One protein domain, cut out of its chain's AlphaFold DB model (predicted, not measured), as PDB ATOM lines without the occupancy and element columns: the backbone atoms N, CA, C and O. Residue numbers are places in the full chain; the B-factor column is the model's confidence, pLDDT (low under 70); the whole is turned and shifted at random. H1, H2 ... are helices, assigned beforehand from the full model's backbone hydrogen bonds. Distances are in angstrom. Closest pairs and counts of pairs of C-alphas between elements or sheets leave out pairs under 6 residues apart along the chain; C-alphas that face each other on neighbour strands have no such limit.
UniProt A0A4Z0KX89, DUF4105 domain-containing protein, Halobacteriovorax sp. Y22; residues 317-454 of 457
ATOM      1  N   LYS A 317       7.934  34.109  16.263       78.81
ATOM      2  CA  LYS A 317       7.791  32.724  15.791       78.81
ATOM      3  C   LYS A 317       8.635  32.384  14.569       78.81
ATOM      4  O   LYS A 317       8.627  31.215  14.186       78.81
ATOM      5  N   SER A 318       9.418  33.318  14.034       73.06
ATOM      6  CA  SER A 318      10.291  33.150  12.866       73.06
ATOM      7  C   SER A 318      11.182  31.918  12.978       73.06
ATOM      8  O   SER A 318      11.158  31.106  12.071       73.06
ATOM      9  N   LYS A 319      11.876  31.655  14.097       74.56
ATOM     10  CA  LYS A 319      12.732  30.449  14.206       74.56
ATOM     11  C   LYS A 319      11.958  29.142  14.038       74.56
ATOM     12  O   LYS A 319      12.437  28.213  13.397       74.56
ATOM     13  N   LYS A 320      10.753  29.062  14.610       75.50
ATOM     14  CA  LYS A 320       9.893  27.873  14.495       75.50
ATOM     15  C   LYS A 320       9.270  27.748  13.110       75.50
ATOM     16  O   LYS A 320       9.008  26.632  12.671       75.50
ATOM     17  N   VAL A 321       9.009  28.881  12.466       78.38
ATOM     18  CA  VAL A 321       8.458  28.972  11.114       78.38
ATOM     19  C   VAL A 321       9.530  28.641  10.084       78.38
ATOM     20  O   VAL A 321       9.362  27.679   9.351       78.38
ATOM     21  N   ASN A 322      10.669  29.328  10.109       78.31
ATOM     22  CA  ASN A 322      11.826  29.097   9.247       78.31
ATOM     23  C   ASN A 322      12.395  27.689   9.420       78.31
ATOM     24  O   ASN A 322      12.748  27.059   8.435       78.31
ATOM     25  N   GLY A 323      12.446  27.164  10.649       78.19
ATOM     26  CA  GLY A 323      12.846  25.776  10.875       78.19
ATOM     27  C   GLY A 323      11.888  24.777  10.222       78.19
ATOM     28  O   GLY A 323      12.331  23.823   9.595       78.19
ATOM     29  N   TYR A 324      10.578  25.018  10.324       81.88
ATOM     30  CA  TYR A 324       9.579  24.185   9.658       81.88
ATOM     31  C   TYR A 324       9.681  24.303   8.132       81.88
ATOM     32  O   TYR A 324       9.714  23.284   7.459       81.88
ATOM     33  N   LEU A 325       9.817  25.517   7.588       84.00
ATOM     34  CA  LEU A 325      10.047  25.738   6.156       84.00
ATOM     35  C   LEU A 325      11.296  24.990   5.668       84.00
ATOM     36  O   LEU A 325      11.205  24.234   4.707       84.00
ATOM     37  N   ALA A 326      12.419  25.109   6.379       83.12
ATOM     38  CA  ALA A 326      13.658  24.418   6.038       83.12
ATOM     39  C   ALA A 326      13.514  22.888   6.081       83.12
ATOM     40  O   ALA A 326      14.044  22.210   5.206       83.12
ATOM     41  N   HIS A 327      12.765  22.341   7.048       79.56
ATOM     42  CA  HIS A 327      12.442  20.909   7.094       79.56
ATOM     43  C   HIS A 327      11.647  20.456   5.861       79.56
ATOM     44  O   HIS A 327      11.848  19.351   5.370       79.56
ATOM     45  N   LEU A 328      10.795  21.329   5.318       80.88
ATOM     46  CA  LEU A 328      10.077  21.077   4.068       80.88
ATOM     47  C   LEU A 328      10.932  21.301   2.809       80.88
ATOM     48  O   LEU A 328      10.418  21.176   1.702       80.88
ATOM     49  N   GLY A 329      12.210  21.667   2.950       85.94
ATOM     50  CA  GLY A 329      13.063  22.061   1.826       85.94
ATOM     51  C   GLY A 329      12.696  23.422   1.220       85.94
ATOM     52  O   GLY A 329      13.116  23.735   0.108       85.94
ATOM     53  N   LEU A 330      11.920  24.237   1.937       87.81
ATOM     54  CA  LEU A 330      11.422  25.541   1.503       87.81
ATOM     55  C   LEU A 330      12.243  26.665   2.139       87.81
ATOM     56  O   LEU A 330      12.689  26.553   3.285       87.81
ATOM     57  N   LYS A 331      12.424  27.780   1.426       83.81
ATOM     58  CA  LYS A 331      13.205  28.925   1.925       83.81
ATOM     59  C   LYS A 331      12.316  30.039   2.460       83.81
ATOM     60  O   LYS A 331      12.713  30.748   3.382       83.81
ATOM     61  N   THR A 332      11.130  30.203   1.888       82.88
ATOM     62  CA  THR A 332      10.243  31.336   2.151       82.88
ATOM     63  C   THR A 332       8.807  30.893   2.415       82.88
ATOM     64  O   THR A 332       8.399  29.776   2.097       82.88
ATOM     65  N   PHE A 333       8.013  31.797   2.996       83.56
ATOM     66  CA  PHE A 333       6.568  31.605   3.095       83.56
ATOM     67  C   PHE A 333       5.912  31.479   1.713       83.56
ATOM     68  O   PHE A 333       4.969  30.711   1.585       83.56
ATOM     69  N   GLU A 334       6.413  32.173   0.686       84.25
ATOM     70  CA  GLU A 334       5.864  32.066  -0.672       84.25
ATOM     71  C   GLU A 334       6.091  30.672  -1.266       84.25
ATOM     72  O   GLU A 334       5.175  30.101  -1.854       84.25
ATOM     73  N   ASP A 335       7.253  30.057  -1.020       88.62
ATOM     74  CA  ASP A 335       7.499  28.666  -1.426       88.62
ATOM     75  C   ASP A 335       6.463  27.718  -0.793       88.62
ATOM     76  O   ASP A 335       5.951  26.818  -1.452       88.62
ATOM     77  N   TYR A 336       6.104  27.949   0.476       89.50
ATOM     78  CA  TYR A 336       5.051  27.199   1.171       89.50
ATOM     79  C   TYR A 336       3.644  27.521   0.665       89.50
ATOM     80  O   TYR A 336       2.806  26.629   0.524       89.50
ATOM     81  N   TYR A 337       3.357  28.798   0.425       88.25
ATOM     82  CA  TYR A 337       2.057  29.270  -0.036       88.25
ATOM     83  C   TYR A 337       1.705  28.668  -1.402       88.25
ATOM     84  O   TYR A 337       0.556  28.276  -1.600       88.25
ATOM     85  N   ASN A 338       2.708  28.505  -2.270       89.69
ATOM     86  CA  ASN A 338       2.577  27.936  -3.610       89.69
ATOM     87  C   ASN A 338       2.477  26.400  -3.646       89.69
ATOM     88  O   ASN A 338       2.191  25.840  -4.704       89.69
ATOM     89  N   LEU A 339       2.684  25.697  -2.525       90.00
ATOM     90  CA  LEU A 339       2.418  24.258  -2.467       90.00
ATOM     91  C   LEU A 339       0.906  23.975  -2.542       90.00
ATOM     92  O   LEU A 339       0.131  24.656  -1.857       90.00
ATOM     93  N   PRO A 340       0.478  22.920  -3.265       89.62
ATOM     94  CA  PRO A 340      -0.913  22.476  -3.269       89.62
ATOM     95  C   PRO A 340      -1.424  22.207  -1.853       89.62
ATOM     96  O   PRO A 340      -0.758  21.537  -1.055       89.62
ATOM     97  N   VAL A 341      -2.618  22.709  -1.537       87.88
ATOM     98  CA  VAL A 341      -3.207  22.662  -0.188       87.88
ATOM     99  C   VAL A 341      -3.241  21.240   0.375       87.88
ATOM    100  O   VAL A 341      -2.945  21.016   1.555       87.88
ATOM    101  N   GLU A 342      -3.580  20.271  -0.469       80.88
ATOM    102  CA  GLU A 342      -3.666  18.853  -0.138       80.88
ATOM    103  C   GLU A 342      -2.302  18.305   0.286       80.88
ATOM    104  O   GLU A 342      -2.212  17.571   1.273       80.88
ATOM    105  N   GLN A 343      -1.234  18.701  -0.409       84.31
ATOM    106  CA  GLN A 343       0.124  18.249  -0.117       84.31
ATOM    107  C   GLN A 343       0.604  18.786   1.234       84.31
ATOM    108  O   GLN A 343       1.187  18.034   2.014       84.31
ATOM    109  N   ARG A 344       0.292  20.044   1.571       87.88
ATOM    110  CA  ARG A 344       0.737  20.674   2.831       87.88
ATOM    111  C   ARG A 344       0.260  19.922   4.073       87.88
ATOM    112  O   ARG A 344       1.026  19.760   5.022       87.88
ATOM    113  N   TYR A 345      -0.986  19.439   4.073       83.81
ATOM    114  CA  TYR A 345      -1.511  18.645   5.190       83.81
ATOM    115  C   TYR A 345      -0.879  17.256   5.269       83.81
ATOM    116  O   TYR A 345      -0.567  16.817   6.371       83.81
ATOM    117  N   GLN A 346      -0.671  16.576   4.137       80.50
ATOM    118  CA  GLN A 346      -0.035  15.252   4.131       80.50
ATOM    119  C   GLN A 346       1.404  15.321   4.638       80.50
ATOM    120  O   GLN A 346       1.803  14.532   5.490       80.50
ATOM    121  N   ILE A 347       2.148  16.327   4.180       77.31
ATOM    122  CA  ILE A 347       3.488  16.637   4.671       77.31
ATOM    123  C   ILE A 347       3.459  16.816   6.193       77.31
ATOM    124  O   ILE A 347       4.206  16.151   6.899       77.31
ATOM    125  N   ALA A 348       2.551  17.651   6.709       77.44
ATOM    126  CA  ALA A 348       2.423  17.876   8.148       77.44
ATOM    127  C   ALA A 348       2.005  16.614   8.923       77.44
ATOM    128  O   ALA A 348       2.453  16.412  10.051       77.44
ATOM    129  N   ALA A 349       1.134  15.781   8.345       76.00
ATOM    130  CA  ALA A 349       0.635  14.546   8.947       76.00
ATOM    131  C   ALA A 349       1.722  13.473   9.097       76.00
ATOM    132  O   ALA A 349       1.659  12.682  10.037       76.00
ATOM    133  N   ASN A 350       2.717  13.485   8.210       73.75
ATOM    134  CA  ASN A 350       3.798  12.502   8.156       73.75
ATOM    135  C   ASN A 350       5.048  12.900   8.961       73.75
ATOM    136  O   ASN A 350       6.025  12.154   8.967       73.75
ATOM    137  N   ILE A 351       5.039  14.045   9.653       70.19
ATOM    138  CA  ILE A 351       6.154  14.457  10.515       70.19
ATOM    139  C   ILE A 351       6.260  13.493  11.701       70.19
ATOM    140  O   ILE A 351       5.301  13.300  12.454       70.19
ATOM    141  N   SER A 352       7.440  12.891  11.867       61.25
ATOM    142  CA  SER A 352       7.720  11.937  12.940       61.25
ATOM    143  C   SER A 352       7.600  12.590  14.328       61.25
ATOM    144  O   SER A 352       7.766  13.803  14.496       61.25
ATOM    145  N   LYS A 353       7.351  11.788  15.374       59.78
ATOM    146  CA  LYS A 353       7.355  12.286  16.765       59.78
ATOM    147  C   LYS A 353       8.728  12.827  17.200       59.78
ATOM    148  O   LYS A 353       8.769  13.686  18.074       59.78
ATOM    149  N   GLU A 354       9.828  12.372  16.598       54.75
ATOM    150  CA  GLU A 354      11.192  12.859  16.881       54.75
ATOM    151  C   GLU A 354      11.496  14.208  16.198       54.75
ATOM    152  O   GLU A 354      12.219  15.043  16.755       54.75
ATOM    153  N   ASP A 355      10.856  14.488  15.058       58.06
ATOM    154  CA  ASP A 355      10.948  15.758  14.320       58.06
ATOM    155  C   ASP A 355       9.990  16.848  14.837       58.06
ATOM    156  O   ASP A 355      10.014  17.989  14.369       58.06
ATOM    157  N   MET A 356       9.207  16.559  15.889       54.94
ATOM    158  CA  MET A 356       8.287  17.500  16.560       54.94
ATOM    159  C   MET A 356       8.946  18.791  17.081       54.94
ATOM    160  O   MET A 356       8.236  19.725  17.478       54.94
ATOM    161  N   ARG A 357      10.286  18.891  17.061       56.22
ATOM    162  CA  ARG A 357      11.014  20.161  17.243       56.22
ATOM    163  C   ARG A 357      10.513  21.241  16.267       56.22
ATOM    164  O   ARG A 357      10.447  22.414  16.651       56.22
ATOM    165  N   PHE A 358      10.042  20.854  15.079       61.59
ATOM    166  CA  PHE A 358       9.302  21.694  14.134       61.59
ATOM    167  C   PHE A 358       7.795  21.515  14.363       61.59
ATOM    168  O   PHE A 358       7.122  20.654  13.813       61.59
ATOM    169  N   THR A 359       7.272  22.299  15.302       65.44
ATOM    170  CA  THR A 359       5.993  22.012  15.966       65.44
ATOM    171  C   THR A 359       4.764  22.023  15.042       65.44
ATOM    172  O   THR A 359       4.652  22.878  14.168       65.44
ATOM    173  N   LYS A 360       3.736  21.228  15.386       70.75
ATOM    174  CA  LYS A 360       2.308  21.393  15.005       70.75
ATOM    175  C   LYS A 360       1.855  22.857  14.903       70.75
ATOM    176  O   LYS A 360       1.053  23.225  14.048       70.75
ATOM    177  N   ALA A 361       2.336  23.688  15.826       72.81
ATOM    178  CA  ALA A 361       2.006  25.103  15.870       72.81
ATOM    179  C   ALA A 361       2.559  25.878  14.663       72.81
ATOM    180  O   ALA A 361       1.897  26.820  14.248       72.81
ATOM    181  N   SER A 362       3.704  25.480  14.096       79.56
ATOM    182  CA  SER A 362       4.297  26.068  12.886       79.56
ATOM    183  C   SER A 362       3.465  25.760  11.644       79.56
ATOM    184  O   SER A 362       3.132  26.689  10.920       79.56
ATOM    185  N   TYR A 363       3.043  24.503  11.450       85.19
ATOM    186  CA  TYR A 363       2.113  24.135  10.373       85.19
ATOM    187  C   TYR A 363       0.799  24.913  10.478       85.19
ATOM    188  O   TYR A 363       0.422  25.641   9.566       85.19
ATOM    189  N   ILE A 364       0.124  24.815  11.633       81.12
ATOM    190  CA  ILE A 364      -1.148  25.517  11.876       81.12
ATOM    191  C   ILE A 364      -0.985  27.020  11.649       81.12
ATOM    192  O   ILE A 364      -1.928  27.693  11.241       81.12
ATOM    193  N   PHE A 365       0.184  27.559  11.973       79.00
ATOM    194  CA  PHE A 365       0.477  28.959  11.773       79.00
ATOM    195  C   PHE A 365       0.655  29.322  10.295       79.00
ATOM    196  O   PHE A 365      -0.036  30.222   9.825       79.00
ATOM    197  N   LEU A 366       1.511  28.608   9.564       83.31
ATOM    198  CA  LEU A 366       1.724  28.815   8.133       83.31
ATOM    199  C   LEU A 366       0.426  28.637   7.337       83.31
ATOM    200  O   LEU A 366       0.118  29.464   6.484       83.31
ATOM    201  N   GLU A 367      -0.392  27.641   7.677       87.69
ATOM    202  CA  GLU A 367      -1.729  27.478   7.096       87.69
ATOM    203  C   GLU A 367      -2.647  28.661   7.394       87.69
ATOM    204  O   GLU A 367      -3.383  29.100   6.520       87.69
ATOM    205  N   LYS A 368      -2.616  29.215   8.611       79.25
ATOM    206  CA  LYS A 368      -3.405  30.411   8.933       79.25
ATOM    207  C   LYS A 368      -2.935  31.641   8.168       79.25
ATOM    208  O   LYS A 368      -3.780  32.415   7.734       79.25
ATOM    209  N   MET A 369      -1.625  31.827   8.012       76.19
ATOM    210  CA  MET A 369      -1.086  32.903   7.178       76.19
ATOM    211  C   MET A 369      -1.528  32.737   5.727       76.19
ATOM    212  O   MET A 369      -2.039  33.680   5.133       76.19
ATOM    213  N   ALA A 370      -1.391  31.529   5.178       84.44
ATOM    214  CA  ALA A 370      -1.832  31.214   3.826       84.44
ATOM    215  C   ALA A 370      -3.344  31.429   3.667       84.44
ATOM    216  O   ALA A 370      -3.776  31.959   2.650       84.44
ATOM    217  N   LEU A 371      -4.144  31.098   4.686       78.25
ATOM    218  CA  LEU A 371      -5.590  31.317   4.690       78.25
ATOM    219  C   LEU A 371      -5.926  32.812   4.613       78.25
ATOM    220  O   LEU A 371      -6.755  33.201   3.798       78.25
ATOM    221  N   ILE A 372      -5.262  33.641   5.427       68.62
ATOM    222  CA  ILE A 372      -5.428  35.104   5.412       68.62
ATOM    223  C   ILE A 372      -5.016  35.660   4.047       68.62
ATOM    224  O   ILE A 372      -5.782  36.391   3.426       68.62
ATOM    225  N   ARG A 373      -3.845  35.259   3.539       75.06
ATOM    226  CA  ARG A 373      -3.328  35.700   2.238       75.06
ATOM    227  C   ARG A 373      -4.279  35.353   1.096       75.06
ATOM    228  O   ARG A 373      -4.525  36.184   0.230       75.06
ATOM    229  N   LEU A 374      -4.839  34.147   1.105       77.81
ATOM    230  CA  LEU A 374      -5.768  33.695   0.075       77.81
ATOM    231  C   LEU A 374      -7.114  34.440   0.166       77.81
ATOM    232  O   LEU A 374      -7.669  34.827  -0.859       77.81
ATOM    233  N   GLN A 375      -7.586  34.742   1.380       69.25
ATOM    234  CA  GLN A 375      -8.753  35.606   1.605       69.25
ATOM    235  C   GLN A 375      -8.533  37.049   1.120       69.25
ATOM    236  O   GLN A 375      -9.425  37.625   0.501       69.25
ATOM    237  N   GLU A 376      -7.357  37.637   1.354       67.25
ATOM    238  CA  GLU A 376      -6.991  38.964   0.828       67.25
ATOM    239  C   GLU A 376      -6.865  38.962  -0.705       67.25
ATOM    240  O   GLU A 376      -7.270  39.912  -1.385       67.25
ATOM    241  N   ASN A 377      -6.335  37.872  -1.264       78.62
ATOM    242  CA  ASN A 377      -6.179  37.706  -2.701       78.62
ATOM    243  C   ASN A 377      -7.524  37.594  -3.421       78.62
ATOM    244  O   ASN A 377      -7.633  38.143  -4.510       78.62
ATOM    245  N   LEU A 378      -8.558  36.988  -2.825       78.81
ATOM    246  CA  LEU A 378      -9.903  36.931  -3.419       78.81
ATOM    247  C   LEU A 378     -10.439  38.318  -3.798       78.81
ATOM    248  O   LEU A 378     -10.919  38.523  -4.913       78.81
ATOM    249  N   ALA A 379     -10.306  39.294  -2.899       76.69
ATOM    250  CA  ALA A 379     -10.716  40.667  -3.185       76.69
ATOM    251  C   ALA A 379      -9.867  41.288  -4.305       76.69
ATOM    252  O   ALA A 379     -10.382  41.996  -5.169       76.69
ATOM    253  N   THR A 380      -8.563  41.003  -4.318       79.19
ATOM    254  CA  THR A 380      -7.645  41.494  -5.355       79.19
ATOM    255  C   THR A 380      -7.956  40.891  -6.725       79.19
ATOM    256  O   THR A 380      -7.961  41.621  -7.714       79.19
ATOM    257  N   LEU A 381      -8.241  39.589  -6.786       83.56
ATOM    258  CA  LEU A 381      -8.654  38.879  -7.996       83.56
ATOM    259  C   LEU A 381      -9.955  39.469  -8.542       83.56
ATOM    260  O   LEU A 381     -10.024  39.805  -9.720       83.56
ATOM    261  N   ALA A 382     -10.935  39.712  -7.670       80.62
ATOM    262  CA  ALA A 382     -12.193  40.342  -8.049       80.62
ATOM    263  C   ALA A 382     -12.034  41.774  -8.579       80.62
ATOM    264  O   ALA A 382     -12.624  42.116  -9.605       80.62
ATOM    265  N   LEU A 383     -11.182  42.587  -7.952       78.56
ATOM    266  CA  LEU A 383     -10.890  43.953  -8.406       78.56
ATOM    267  C   LEU A 383     -10.049  44.011  -9.687       78.56
ATOM    268  O   LEU A 383     -10.105  45.006 -10.403       78.56
ATOM    269  N   LYS A 384      -9.253  42.978  -9.974       85.06
ATOM    270  CA  LYS A 384      -8.384  42.904 -11.161       85.06
ATOM    271  C   LYS A 384      -8.922  41.979 -12.250       85.06
ATOM    272  O   LYS A 384      -8.202  41.712 -13.210       85.06
ATOM    273  N   SER A 385     -10.155  41.495 -12.114       86.31
ATOM    274  CA  SER A 385     -10.759  40.618 -13.111       86.31
ATOM    275  C   SER A 385     -10.757  41.277 -14.493       86.31
ATOM    276  O   SER A 385     -11.085  42.460 -14.633       86.31
ATOM    277  N   GLY A 386     -10.410  40.495 -15.518       88.12
ATOM    278  CA  GLY A 386     -10.532  40.912 -16.917       88.12
ATOM    279  C   GLY A 386     -11.989  41.110 -17.355       88.12
ATOM    280  O   GLY A 386     -12.247  41.812 -18.330       88.12
ATOM    281  N   ASP A 387     -12.947  40.550 -16.612       93.38
ATOM    282  CA  ASP A 387     -14.375  40.775 -16.812       93.38
ATOM    283  C   ASP A 387     -14.815  42.071 -16.109       93.38
ATOM    284  O   ASP A 387     -14.920  42.159 -14.879       93.38
ATOM    285  N   LYS A 388     -15.115  43.096 -16.915       92.44
ATOM    286  CA  LYS A 388     -15.596  44.399 -16.438       92.44
ATOM    287  C   LYS A 388     -16.907  44.289 -15.649       92.44
ATOM    288  O   LYS A 388     -17.067  45.009 -14.667       92.44
ATOM    289  N   GLY A 389     -17.837  43.432 -16.068       92.06
ATOM    290  CA  GLY A 389     -19.128  43.262 -15.401       92.06
ATOM    291  C   GLY A 389     -18.970  42.620 -14.027       92.06
ATOM    292  O   GLY A 389     -19.580  43.074 -13.057       92.06
ATOM    293  N   LEU A 390     -18.098  41.617 -13.922       90.56
ATOM    294  CA  LEU A 390     -17.743  40.993 -12.648       90.56
ATOM    295  C   LEU A 390     -17.096  41.997 -11.684       90.56
ATOM    296  O   LEU A 390     -17.473  42.060 -10.513       90.56
ATOM    297  N   ARG A 391     -16.154  42.801 -12.188       88.12
ATOM    298  CA  ARG A 391     -15.457  43.820 -11.398       88.12
ATOM    299  C   ARG A 391     -16.415  44.867 -10.833       88.12
ATOM    300  O   ARG A 391     -16.361  45.139  -9.641       88.12
ATOM    301  N   VAL A 392     -17.322  45.400 -11.655       87.88
ATOM    302  CA  VAL A 392     -18.326  46.386 -11.209       87.88
ATOM    303  C   VAL A 392     -19.230  45.800 -10.122       87.88
ATOM    304  O   VAL A 392     -19.403  46.419  -9.075       87.88
ATOM    305  N   LYS A 393     -19.730  44.569 -10.308       90.19
ATOM    306  CA  LYS A 393     -20.541  43.878  -9.288       90.19
ATOM    307  C   LYS A 393     -19.790  43.717  -7.965       90.19
ATOM    308  O   LYS A 393     -20.368  43.911  -6.895       90.19
ATOM    309  N   PHE A 394     -18.504  43.369  -8.020       84.88
ATOM    310  CA  PHE A 394     -17.686  43.263  -6.816       84.88
ATOM    311  C   PHE A 394     -17.447  44.621  -6.149       84.88
ATOM    312  O   PHE A 394     -17.532  44.718  -4.928       84.88
ATOM    313  N   GLU A 395     -17.158  45.667  -6.925       81.62
ATOM    314  CA  GLU A 395     -16.953  47.028  -6.418       81.62
ATOM    315  C   GLU A 395     -18.196  47.540  -5.670       81.62
ATOM    316  O   GLU A 395     -18.070  48.071  -4.564       81.62
ATOM    317  N   GLU A 396     -19.399  47.317  -6.207       85.56
ATOM    318  CA  GLU A 396     -20.668  47.649  -5.540       85.56
ATOM    319  C   GLU A 396     -20.822  46.921  -4.201       85.56
ATOM    320  O   GLU A 396     -21.147  47.531  -3.175       85.56
ATOM    321  N   LEU A 397     -20.537  45.619  -4.185       81.12
ATOM    322  CA  LEU A 397     -20.630  44.794  -2.987       81.12
ATOM    323  C   LEU A 397     -19.585  45.188  -1.930       81.12
ATOM    324  O   LEU A 397     -19.901  45.300  -0.743       81.12
ATOM    325  N   ALA A 398     -18.357  45.478  -2.360       75.44
ATOM    326  CA  ALA A 398     -17.285  45.965  -1.503       75.44
ATOM    327  C   ALA A 398     -17.615  47.343  -0.909       75.44
ATOM    328  O   ALA A 398     -17.324  47.589   0.263       75.44
ATOM    329  N   ASN A 399     -18.248  48.234  -1.676       79.19
ATOM    330  CA  ASN A 399     -18.702  49.532  -1.178       79.19
ATOM    331  C   ASN A 399     -19.812  49.375  -0.133       79.19
ATOM    332  O   ASN A 399     -19.701  49.944   0.953       79.19
ATOM    333  N   ARG A 400     -20.802  48.506  -0.378       83.31
ATOM    334  CA  ARG A 400     -21.826  48.165   0.625       83.31
ATOM    335  C   ARG A 400     -21.217  47.592   1.904       83.31
ATOM    336  O   ARG A 400     -21.633  47.971   2.999       83.31
ATOM    337  N   TYR A 401     -20.219  46.714   1.788       77.31
ATOM    338  CA  TYR A 401     -19.501  46.178   2.946       77.31
ATOM    339  C   TYR A 401     -18.769  47.284   3.711       77.31
ATOM    340  O   TYR A 401     -18.866  47.335   4.936       77.31
ATOM    341  N   LYS A 402     -18.067  48.188   3.016       74.12
ATOM    342  CA  LYS A 402     -17.380  49.329   3.641       74.12
ATOM    343  C   LYS A 402     -18.355  50.226   4.391       74.12
ATOM    344  O   LYS A 402     -18.072  50.591   5.529       74.12
ATOM    345  N   ASP A 403     -19.495  50.551   3.788       79.69
ATOM    346  CA  ASP A 403     -20.522  51.379   4.419       79.69
ATOM    347  C   ASP A 403     -21.094  50.712   5.666       79.69
ATOM    348  O   ASP A 403     -21.140  51.325   6.736       79.69
ATOM    349  N   TRP A 404     -21.433  49.428   5.560       83.25
ATOM    350  CA  TRP A 404     -21.885  48.621   6.687       83.25
ATOM    351  C   TRP A 404     -20.835  48.537   7.806       83.25
ATOM    352  O   TRP A 404     -21.156  48.751   8.977       83.25
ATOM    353  N   ALA A 405     -19.573  48.268   7.468       71.75
ATOM    354  CA  ALA A 405     -18.478  48.163   8.427       71.75
ATOM    355  C   ALA A 405     -18.191  49.510   9.105       71.75
ATOM    356  O   ALA A 405     -17.977  49.557  10.319       71.75
ATOM    357  N   ARG A 406     -18.232  50.612   8.349       77.00
ATOM    358  CA  ARG A 406     -18.085  51.983   8.853       77.00
ATOM    359  C   ARG A 406     -19.197  52.329   9.839       77.00
ATOM    360  O   ARG A 406     -18.904  52.824  10.930       77.00
ATOM    361  N   GLU A 407     -20.445  52.019   9.503       82.50
ATOM    362  CA  GLU A 407     -21.574  52.256  10.402       82.50
ATOM    363  C   GLU A 407     -21.485  51.370  11.651       82.50
ATOM    364  O   GLU A 407     -21.635  51.856  12.771       82.50
ATOM    365  N   ASN A 408     -21.122  50.095  11.520       79.94
ATOM    366  CA  ASN A 408     -20.935  49.224  12.680       79.94
ATOM    367  C   ASN A 408     -19.754  49.617  13.564       79.94
ATOM    368  O   ASN A 408     -19.862  49.524  14.784       79.94
ATOM    369  N   LYS A 409     -18.662  50.132  12.994       73.88
ATOM    370  CA  LYS A 409     -17.557  50.750  13.745       73.88
ATOM    371  C   LYS A 409     -18.058  51.962  14.536       73.88
ATOM    372  O   LYS A 409     -17.672  52.142  15.689       73.88
ATOM    373  N   LYS A 410     -18.943  52.783  13.960       81.19
ATOM    374  CA  LYS A 410     -19.585  53.909  14.660       81.19
ATOM    375  C   LYS A 410     -20.492  53.423  15.796       81.19
ATOM    376  O   LYS A 410     -20.363  53.924  16.909       81.19
ATOM    377  N   ARG A 411     -21.343  52.427  15.547       87.12
ATOM    378  CA  ARG A 411     -22.258  51.839  16.540       87.12
ATOM    379  C   ARG A 411     -21.533  51.162  17.694       87.12
ATOM    380  O   ARG A 411     -21.864  51.429  18.842       87.12
ATOM    381  N   ALA A 412     -20.505  50.370  17.396       77.75
ATOM    382  CA  ALA A 412     -19.680  49.692  18.390       77.75
ATOM    383  C   ALA A 412     -19.106  50.666  19.427       77.75
ATOM    384  O   ALA A 412     -19.091  50.367  20.621       77.75
ATOM    385  N   ARG A 413     -18.668  51.844  18.974       71.06
ATOM    386  CA  ARG A 413     -18.153  52.917  19.837       71.06
ATOM    387  C   ARG A 413     -19.232  53.543  20.717       71.06
ATOM    388  O   ARG A 413     -18.938  53.919  21.837       71.06
ATOM    389  N   LEU A 414     -20.467  53.614  20.227       80.50
ATOM    390  CA  LEU A 414     -21.630  54.079  20.988       80.50
ATOM    391  C   LEU A 414     -22.203  52.993  21.921       80.50
ATOM    392  O   LEU A 414     -23.304  53.158  22.435       80.50
ATOM    393  N   GLY A 415     -21.524  51.847  22.067       79.25
ATOM    394  CA  GLY A 415     -22.041  50.694  22.812       79.25
ATOM    395  C   GLY A 415     -23.279  50.052  22.173       79.25
ATOM    396  O   GLY A 415     -23.916  49.190  22.775       79.25
ATOM    397  N   LEU A 416     -23.637  50.444  20.947       85.00
ATOM    398  CA  LEU A 416     -24.812  49.943  20.249       85.00
ATOM    399  C   LEU A 416     -24.492  48.625  19.550       85.00
ATOM    400  O   LEU A 416     -23.463  48.486  18.882       85.00
ATOM    401  N   SER A 417     -25.434  47.684  19.625       87.00
ATOM    402  CA  SER A 417     -25.349  46.417  18.900       87.00
ATOM    403  C   SER A 417     -25.126  46.649  17.399       87.00
ATOM    404  O   SER A 417     -25.795  47.517  16.817       87.00
ATOM    405  N   PRO A 418     -24.240  45.876  16.743       86.06
ATOM    406  CA  PRO A 418     -24.024  45.969  15.303       86.06
ATOM    407  C   PRO A 418     -25.321  45.766  14.506       86.06
ATOM    408  O   PRO A 418     -26.135  44.899  14.831       86.06
ATOM    409  N   ILE A 419     -25.505  46.544  13.440       88.75
ATOM    410  CA  ILE A 419     -26.500  46.290  12.398       88.75
ATOM    411  C   ILE A 419     -26.149  44.966  11.732       88.75
ATOM    412  O   ILE A 419     -25.034  44.768  11.235       88.75
ATOM    413  N   LYS A 420     -27.126  44.063  11.703       87.94
ATOM    414  CA  LYS A 420     -27.040  42.836  10.916       87.94
ATOM    415  C   LYS A 420     -27.138  43.195   9.437       87.94
ATOM    416  O   LYS A 420     -27.976  44.000   9.048       87.94
ATOM    417  N   SER A 421     -26.288  42.595   8.621       83.12
ATOM    418  CA  SER A 421     -26.363  42.685   7.167       83.12
ATOM    419  C   SER A 421     -25.939  41.348   6.591       83.12
ATOM    420  O   SER A 421     -25.040  40.708   7.141       83.12
ATOM    421  N   ASP A 422     -26.568  40.955   5.490       86.56
ATOM    422  CA  ASP A 422     -26.147  39.783   4.728       86.56
ATOM    423  C   ASP A 422     -25.015  40.108   3.743       86.56
ATOM    424  O   ASP A 422     -24.566  39.237   3.018       86.56
ATOM    425  N   VAL A 423     -24.471  41.334   3.741       78.88
ATOM    426  CA  VAL A 423     -23.407  41.730   2.800       78.88
ATOM    427  C   VAL A 423     -22.177  40.811   2.861       78.88
ATOM    428  O   VAL A 423     -21.558  40.542   1.840       78.88
ATOM    429  N   ILE A 424     -21.849  40.262   4.039       74.56
ATOM    430  CA  ILE A 424     -20.795  39.241   4.177       74.56
ATOM    431  C   ILE A 424     -21.220  37.925   3.509       74.56
ATOM    432  O   ILE A 424     -20.408  37.290   2.840       74.56
ATOM    433  N   GLY A 425     -22.475  37.507   3.691       79.38
ATOM    434  CA  GLY A 425     -23.045  36.328   3.041       79.38
ATOM    435  C   GLY A 425     -23.062  36.476   1.522       79.38
ATOM    436  O   GLY A 425     -22.582  35.591   0.820       79.38
ATOM    437  N   GLU A 426     -23.491  37.629   1.020       84.38
ATOM    438  CA  GLU A 426     -23.462  37.993  -0.395       84.38
ATOM    439  C   GLU A 426     -22.032  37.997  -0.959       84.38
ATOM    440  O   GLU A 426     -21.806  37.450  -2.037       84.38
ATOM    441  N   MET A 427     -21.041  38.530  -0.227       77.81
ATOM    442  CA  MET A 427     -19.621  38.450  -0.618       77.81
ATOM    443  C   MET A 427     -19.137  37.007  -0.694       77.81
ATOM    444  O   MET A 427     -18.479  36.624  -1.660       77.81
ATOM    445  N   ASN A 428     -19.493  36.185   0.292       79.38
ATOM    446  CA  ASN A 428     -19.151  34.769   0.279       79.38
ATOM    447  C   ASN A 428     -19.803  34.047  -0.908       79.38
ATOM    448  O   ASN A 428     -19.135  33.250  -1.560       79.38
ATOM    449  N   GLN A 429     -21.066  34.346  -1.229       87.31
ATOM    450  CA  GLN A 429     -21.756  33.779  -2.393       87.31
ATOM    451  C   GLN A 429     -21.147  34.240  -3.716       87.31
ATOM    452  O   GLN A 429     -20.978  33.436  -4.634       87.31
ATOM    453  N   PHE A 430     -20.748  35.508  -3.804       87.00
ATOM    454  CA  PHE A 430     -20.013  36.033  -4.948       87.00
ATOM    455  C   PHE A 430     -18.709  35.253  -5.164       87.00
ATOM    456  O   PHE A 430     -18.458  34.764  -6.267       87.00
ATOM    457  N   TYR A 431     -17.910  35.059  -4.108       84.81
ATOM    458  CA  TYR A 431     -16.679  34.274  -4.204       84.81
ATOM    459  C   TYR A 431     -16.946  32.802  -4.530       84.81
ATOM    460  O   TYR A 431     -16.256  32.237  -5.369       84.81
ATOM    461  N   LEU A 432     -17.972  32.184  -3.942       87.56
ATOM    462  CA  LEU A 432     -18.364  30.804  -4.254       87.56
ATOM    463  C   LEU A 432     -18.748  30.617  -5.727       87.56
ATOM    464  O   LEU A 432     -18.467  29.570  -6.307       87.56
ATOM    465  N   THR A 433     -19.385  31.627  -6.317       93.00
ATOM    466  CA  THR A 433     -19.862  31.590  -7.705       93.00
ATOM    467  C   THR A 433     -18.725  31.803  -8.701       93.00
ATOM    468  O   THR A 433     -18.668  31.122  -9.721       93.00
ATOM    469  N   HIS A 434     -17.821  32.742  -8.414       92.19
ATOM    470  CA  HIS A 434     -16.845  33.235  -9.393       92.19
ATOM    471  C   HIS A 434     -15.394  32.808  -9.127       92.19
ATOM    472  O   HIS A 434     -14.582  32.854 -10.043       92.19
ATOM    473  N   TYR A 435     -15.084  32.363  -7.908       89.56
ATOM    474  CA  TYR A 435     -13.749  31.968  -7.432       89.56
ATOM    475  C   TYR A 435     -13.838  30.634  -6.677       89.56
ATOM    476  O   TYR A 435     -13.368  30.468  -5.547       89.56
ATOM    477  N   LYS A 436     -14.566  29.680  -7.273       90.56
ATOM    478  CA  LYS A 436     -14.925  28.403  -6.639       90.56
ATOM    479  C   LYS A 436     -13.697  27.599  -6.220       90.56
ATOM    480  O   LYS A 436     -13.729  26.949  -5.175       90.56
ATOM    481  N   GLU A 437     -12.641  27.621  -7.026       88.88
ATOM    482  CA  GLU A 437     -11.395  26.912  -6.735       88.88
ATOM    483  C   GLU A 437     -10.729  27.484  -5.479       88.88
ATOM    484  O   GLU A 437     -10.460  26.752  -4.525       88.88
ATOM    485  N   GLU A 438     -10.568  28.802  -5.413       86.62
ATOM    486  CA  GLU A 438      -9.995  29.500  -4.268       86.62
ATOM    487  C   GLU A 438     -10.822  29.264  -3.004       86.62
ATOM    488  O   GLU A 438     -10.267  28.929  -1.956       86.62
ATOM    489  N   VAL A 439     -12.152  29.364  -3.084       84.50
ATOM    490  CA  VAL A 439     -13.027  29.094  -1.932       84.50
ATOM    491  C   VAL A 439     -12.954  27.627  -1.495       84.50
ATOM    492  O   VAL A 439     -12.978  27.340  -0.293       84.50
ATOM    493  N   THR A 440     -12.806  26.692  -2.434       88.88
ATOM    494  CA  THR A 440     -12.582  25.274  -2.116       88.88
ATOM    495  C   THR A 440     -11.266  25.102  -1.360       88.88
ATOM    496  O   THR A 440     -11.254  24.476  -0.298       88.88
ATOM    497  N   ASN A 441     -10.190  25.746  -1.818       87.38
ATOM    498  CA  ASN A 441      -8.896  25.742  -1.138       87.38
ATOM    499  C   ASN A 441      -8.997  26.312   0.287       87.38
ATOM    500  O   ASN A 441      -8.515  25.676   1.226       87.38
ATOM    501  N   ILE A 442      -9.704  27.435   0.495       83.62
ATOM    502  CA  ILE A 442      -9.997  27.981   1.840       83.62
ATOM    503  C   ILE A 442     -10.657  26.921   2.725       83.62
ATOM    504  O   ILE A 442     -10.242  26.717   3.871       83.62
ATOM    505  N   ALA A 443     -11.695  26.252   2.217       85.25
ATOM    506  CA  ALA A 443     -12.452  25.264   2.980       85.25
ATOM    507  C   ALA A 443     -11.591  24.047   3.355       85.25
ATOM    508  O   ALA A 443     -11.634  23.585   4.502       85.25
ATOM    509  N   VAL A 444     -10.771  23.554   2.425       88.69
ATOM    510  CA  VAL A 444      -9.824  22.458   2.672       88.69
ATOM    511  C   VAL A 444      -8.792  22.870   3.726       88.69
ATOM    512  O   VAL A 444      -8.615  22.148   4.711       88.69
ATOM    513  N   MET A 445      -8.180  24.050   3.601       87.94
ATOM    514  CA  MET A 445      -7.216  24.581   4.578       87.94
ATOM    515  C   MET A 445      -7.822  24.712   5.978       87.94
ATOM    516  O   MET A 445      -7.245  24.241   6.962       87.94
ATOM    517  N   ALA A 446      -9.014  25.304   6.089       82.50
ATOM    518  CA  ALA A 446      -9.711  25.457   7.364       82.50
ATOM    519  C   ALA A 446      -9.969  24.096   8.033       82.50
ATOM    520  O   ALA A 446      -9.698  23.921   9.228       82.50
ATOM    521  N   ASN A 447     -10.417  23.106   7.257       87.00
ATOM    522  CA  ASN A 447     -10.610  21.739   7.732       87.00
ATOM    523  C   ASN A 447      -9.295  21.081   8.158       87.00
ATOM    524  O   ASN A 447      -9.245  20.446   9.213       87.00
ATOM    525  N   ASN A 448      -8.221  21.263   7.396       87.00
ATOM    526  CA  ASN A 448      -6.900  20.728   7.709       87.00
ATOM    527  C   ASN A 448      -6.336  21.324   9.006       87.00
ATOM    528  O   ASN A 448      -5.842  20.582   9.857       87.00
ATOM    529  N   ILE A 449      -6.516  22.627   9.242       83.38
ATOM    530  CA  ILE A 449      -6.178  23.279  10.518       83.38
ATOM    531  C   ILE A 449      -6.966  22.654  11.681       83.38
ATOM    532  O   ILE A 449      -6.405  22.401  12.753       83.38
ATOM    533  N   ILE A 450      -8.270  22.409  11.505       83.06
ATOM    534  CA  ILE A 450      -9.122  21.786  12.533       83.06
ATOM    535  C   ILE A 450      -8.674  20.348  12.810       83.06
ATOM    536  O   ILE A 450      -8.536  19.972  13.979       83.06
ATOM    537  N   LYS A 451      -8.422  19.557  11.761       83.38
ATOM    538  CA  LYS A 451      -7.912  18.184  11.864       83.38
ATOM    539  C   LYS A 451      -6.586  18.169  12.607       83.38
ATOM    540  O   LYS A 451      -6.512  17.538  13.654       83.38
ATOM    541  N   ALA A 452      -5.614  18.969  12.171       79.38
ATOM    542  CA  ALA A 452      -4.309  19.109  12.808       79.38
ATOM    543  C   ALA A 452      -4.420  19.439  14.302       79.38
ATOM    544  O   ALA A 452      -3.723  18.861  15.135       79.38
ATOM    545  N   ARG A 453      -5.340  20.334  14.695       77.69
ATOM    546  CA  ARG A 453      -5.589  20.639  16.114       77.69
ATOM    547  C   ARG A 453      -6.017  19.414  16.923       77.69
ATOM    548  O   ARG A 453      -5.605  19.330  18.080       77.69
ATOM    549  N   LYS A 454      -6.789  18.495  16.338       76.56
ATOM    550  CA  LYS A 454      -7.316  17.289  16.995       76.56
ATOM    551  C   LYS A 454      -6.369  16.081  16.922       76.56
ATOM    552  O   LYS A 454      -6.259  15.379  17.920       76.56
TER     553      LYS A 454
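AT A GLANCE: This is residues 317 to 454 of the 457 residues of the protein "DUF4105 domain-containing protein" of Halobacteriovorax sp. Y22 (UniProt A0A4Z0KX89). What would one see first? Two pairs of helices make a V: in one arm the long H4 and H7 lie side by side, in the other the long H5 and the shorter H6 form a hairpin, and the end of H4 meets H5 at the corner. Three short helices, H1, H2 and H3, gather at the other half of the first arm, with H1 packed across H4 and H3 along H7. What is it built of? The printed part has 138 residues with seven named helices, H1 to H7 in chain order, and no named strand; its class is all helix. The whole is loose, with a radius of gyration of the C-alphas of 18.5 A and spans of 51 by 42 by 24 A.

HOW THE PARTS SIT: Where do the first helices go? H1, residues 318 to 327, touches H4, residues 360 to 383, about perpendicular at 87 degrees, through residues 362 to 366 of H4 alone; the closest C-alphas are those of Val 321 and Ser 362, 5.4 A. H2, residues 333 to 337, only just touches H4, with 3 pairs of C-alphas within 8 A, the closest being those of Tyr 337 and Ala 370, 5.8 A, and of H4 residues 366 to 370 alone take part. H3, residues 341 to 349, touches H7, residues 436 to 454, the same way at a shallow tilt of 12 degrees, closest at the C-alphas of Tyr 345 and Asn 448, 6.3 A. What else touches the hub, H4? H7 does, opposite ways at a shallow tilt of 17 degrees, closest at the C-alphas of Ile 364 and Ile 449, 5.7 A. H5, residues 388 to 413, touches residues 382 to 383 of H4 alone, with its own residues 390 to 395 alone, at a steep tilt of 61 degrees, opposite ways; the closest C-alphas are those of Leu 383 and Arg 391, 5.5 A. What follows H5? H6, residues 423 to 434, forms a helical hairpin with it at a shallow tilt of 24 degrees, through residues 394 to 401 of H5 alone, closest at the C-alphas of Tyr 401 and Val 423, 5.9 A. H5 and H7 are apart. How do the backbones run? Every O i to N i+4 pair is within hydrogen-bond range in H1, H2, H5, H6 and H7; in H3 it is 4 of 5 and in H4 19 of 20.

IN THESE COORDINATES: Where does the first helix begin? C-alpha 318 of H1 is at (10.291, 33.150, 12.866). How long are the longer helices? From first to last C-alpha H4 measures 35.1 A, H5 37.3 A and H7 27.2 A. Where does the last one end? C-alpha 454 of H7 is at (-7.316, 17.289, 16.995).

THE WHOLE: How far does it reach? The two C-alphas farthest apart, those of Glu 354 and Gly 389, are 53.7 A apart. Is it continuous? The printed part has no cut, and no link is long. Where is confidence low? The pLDDT is under 70 at residues 352 to 359, residue 372 and residues 375 to 376.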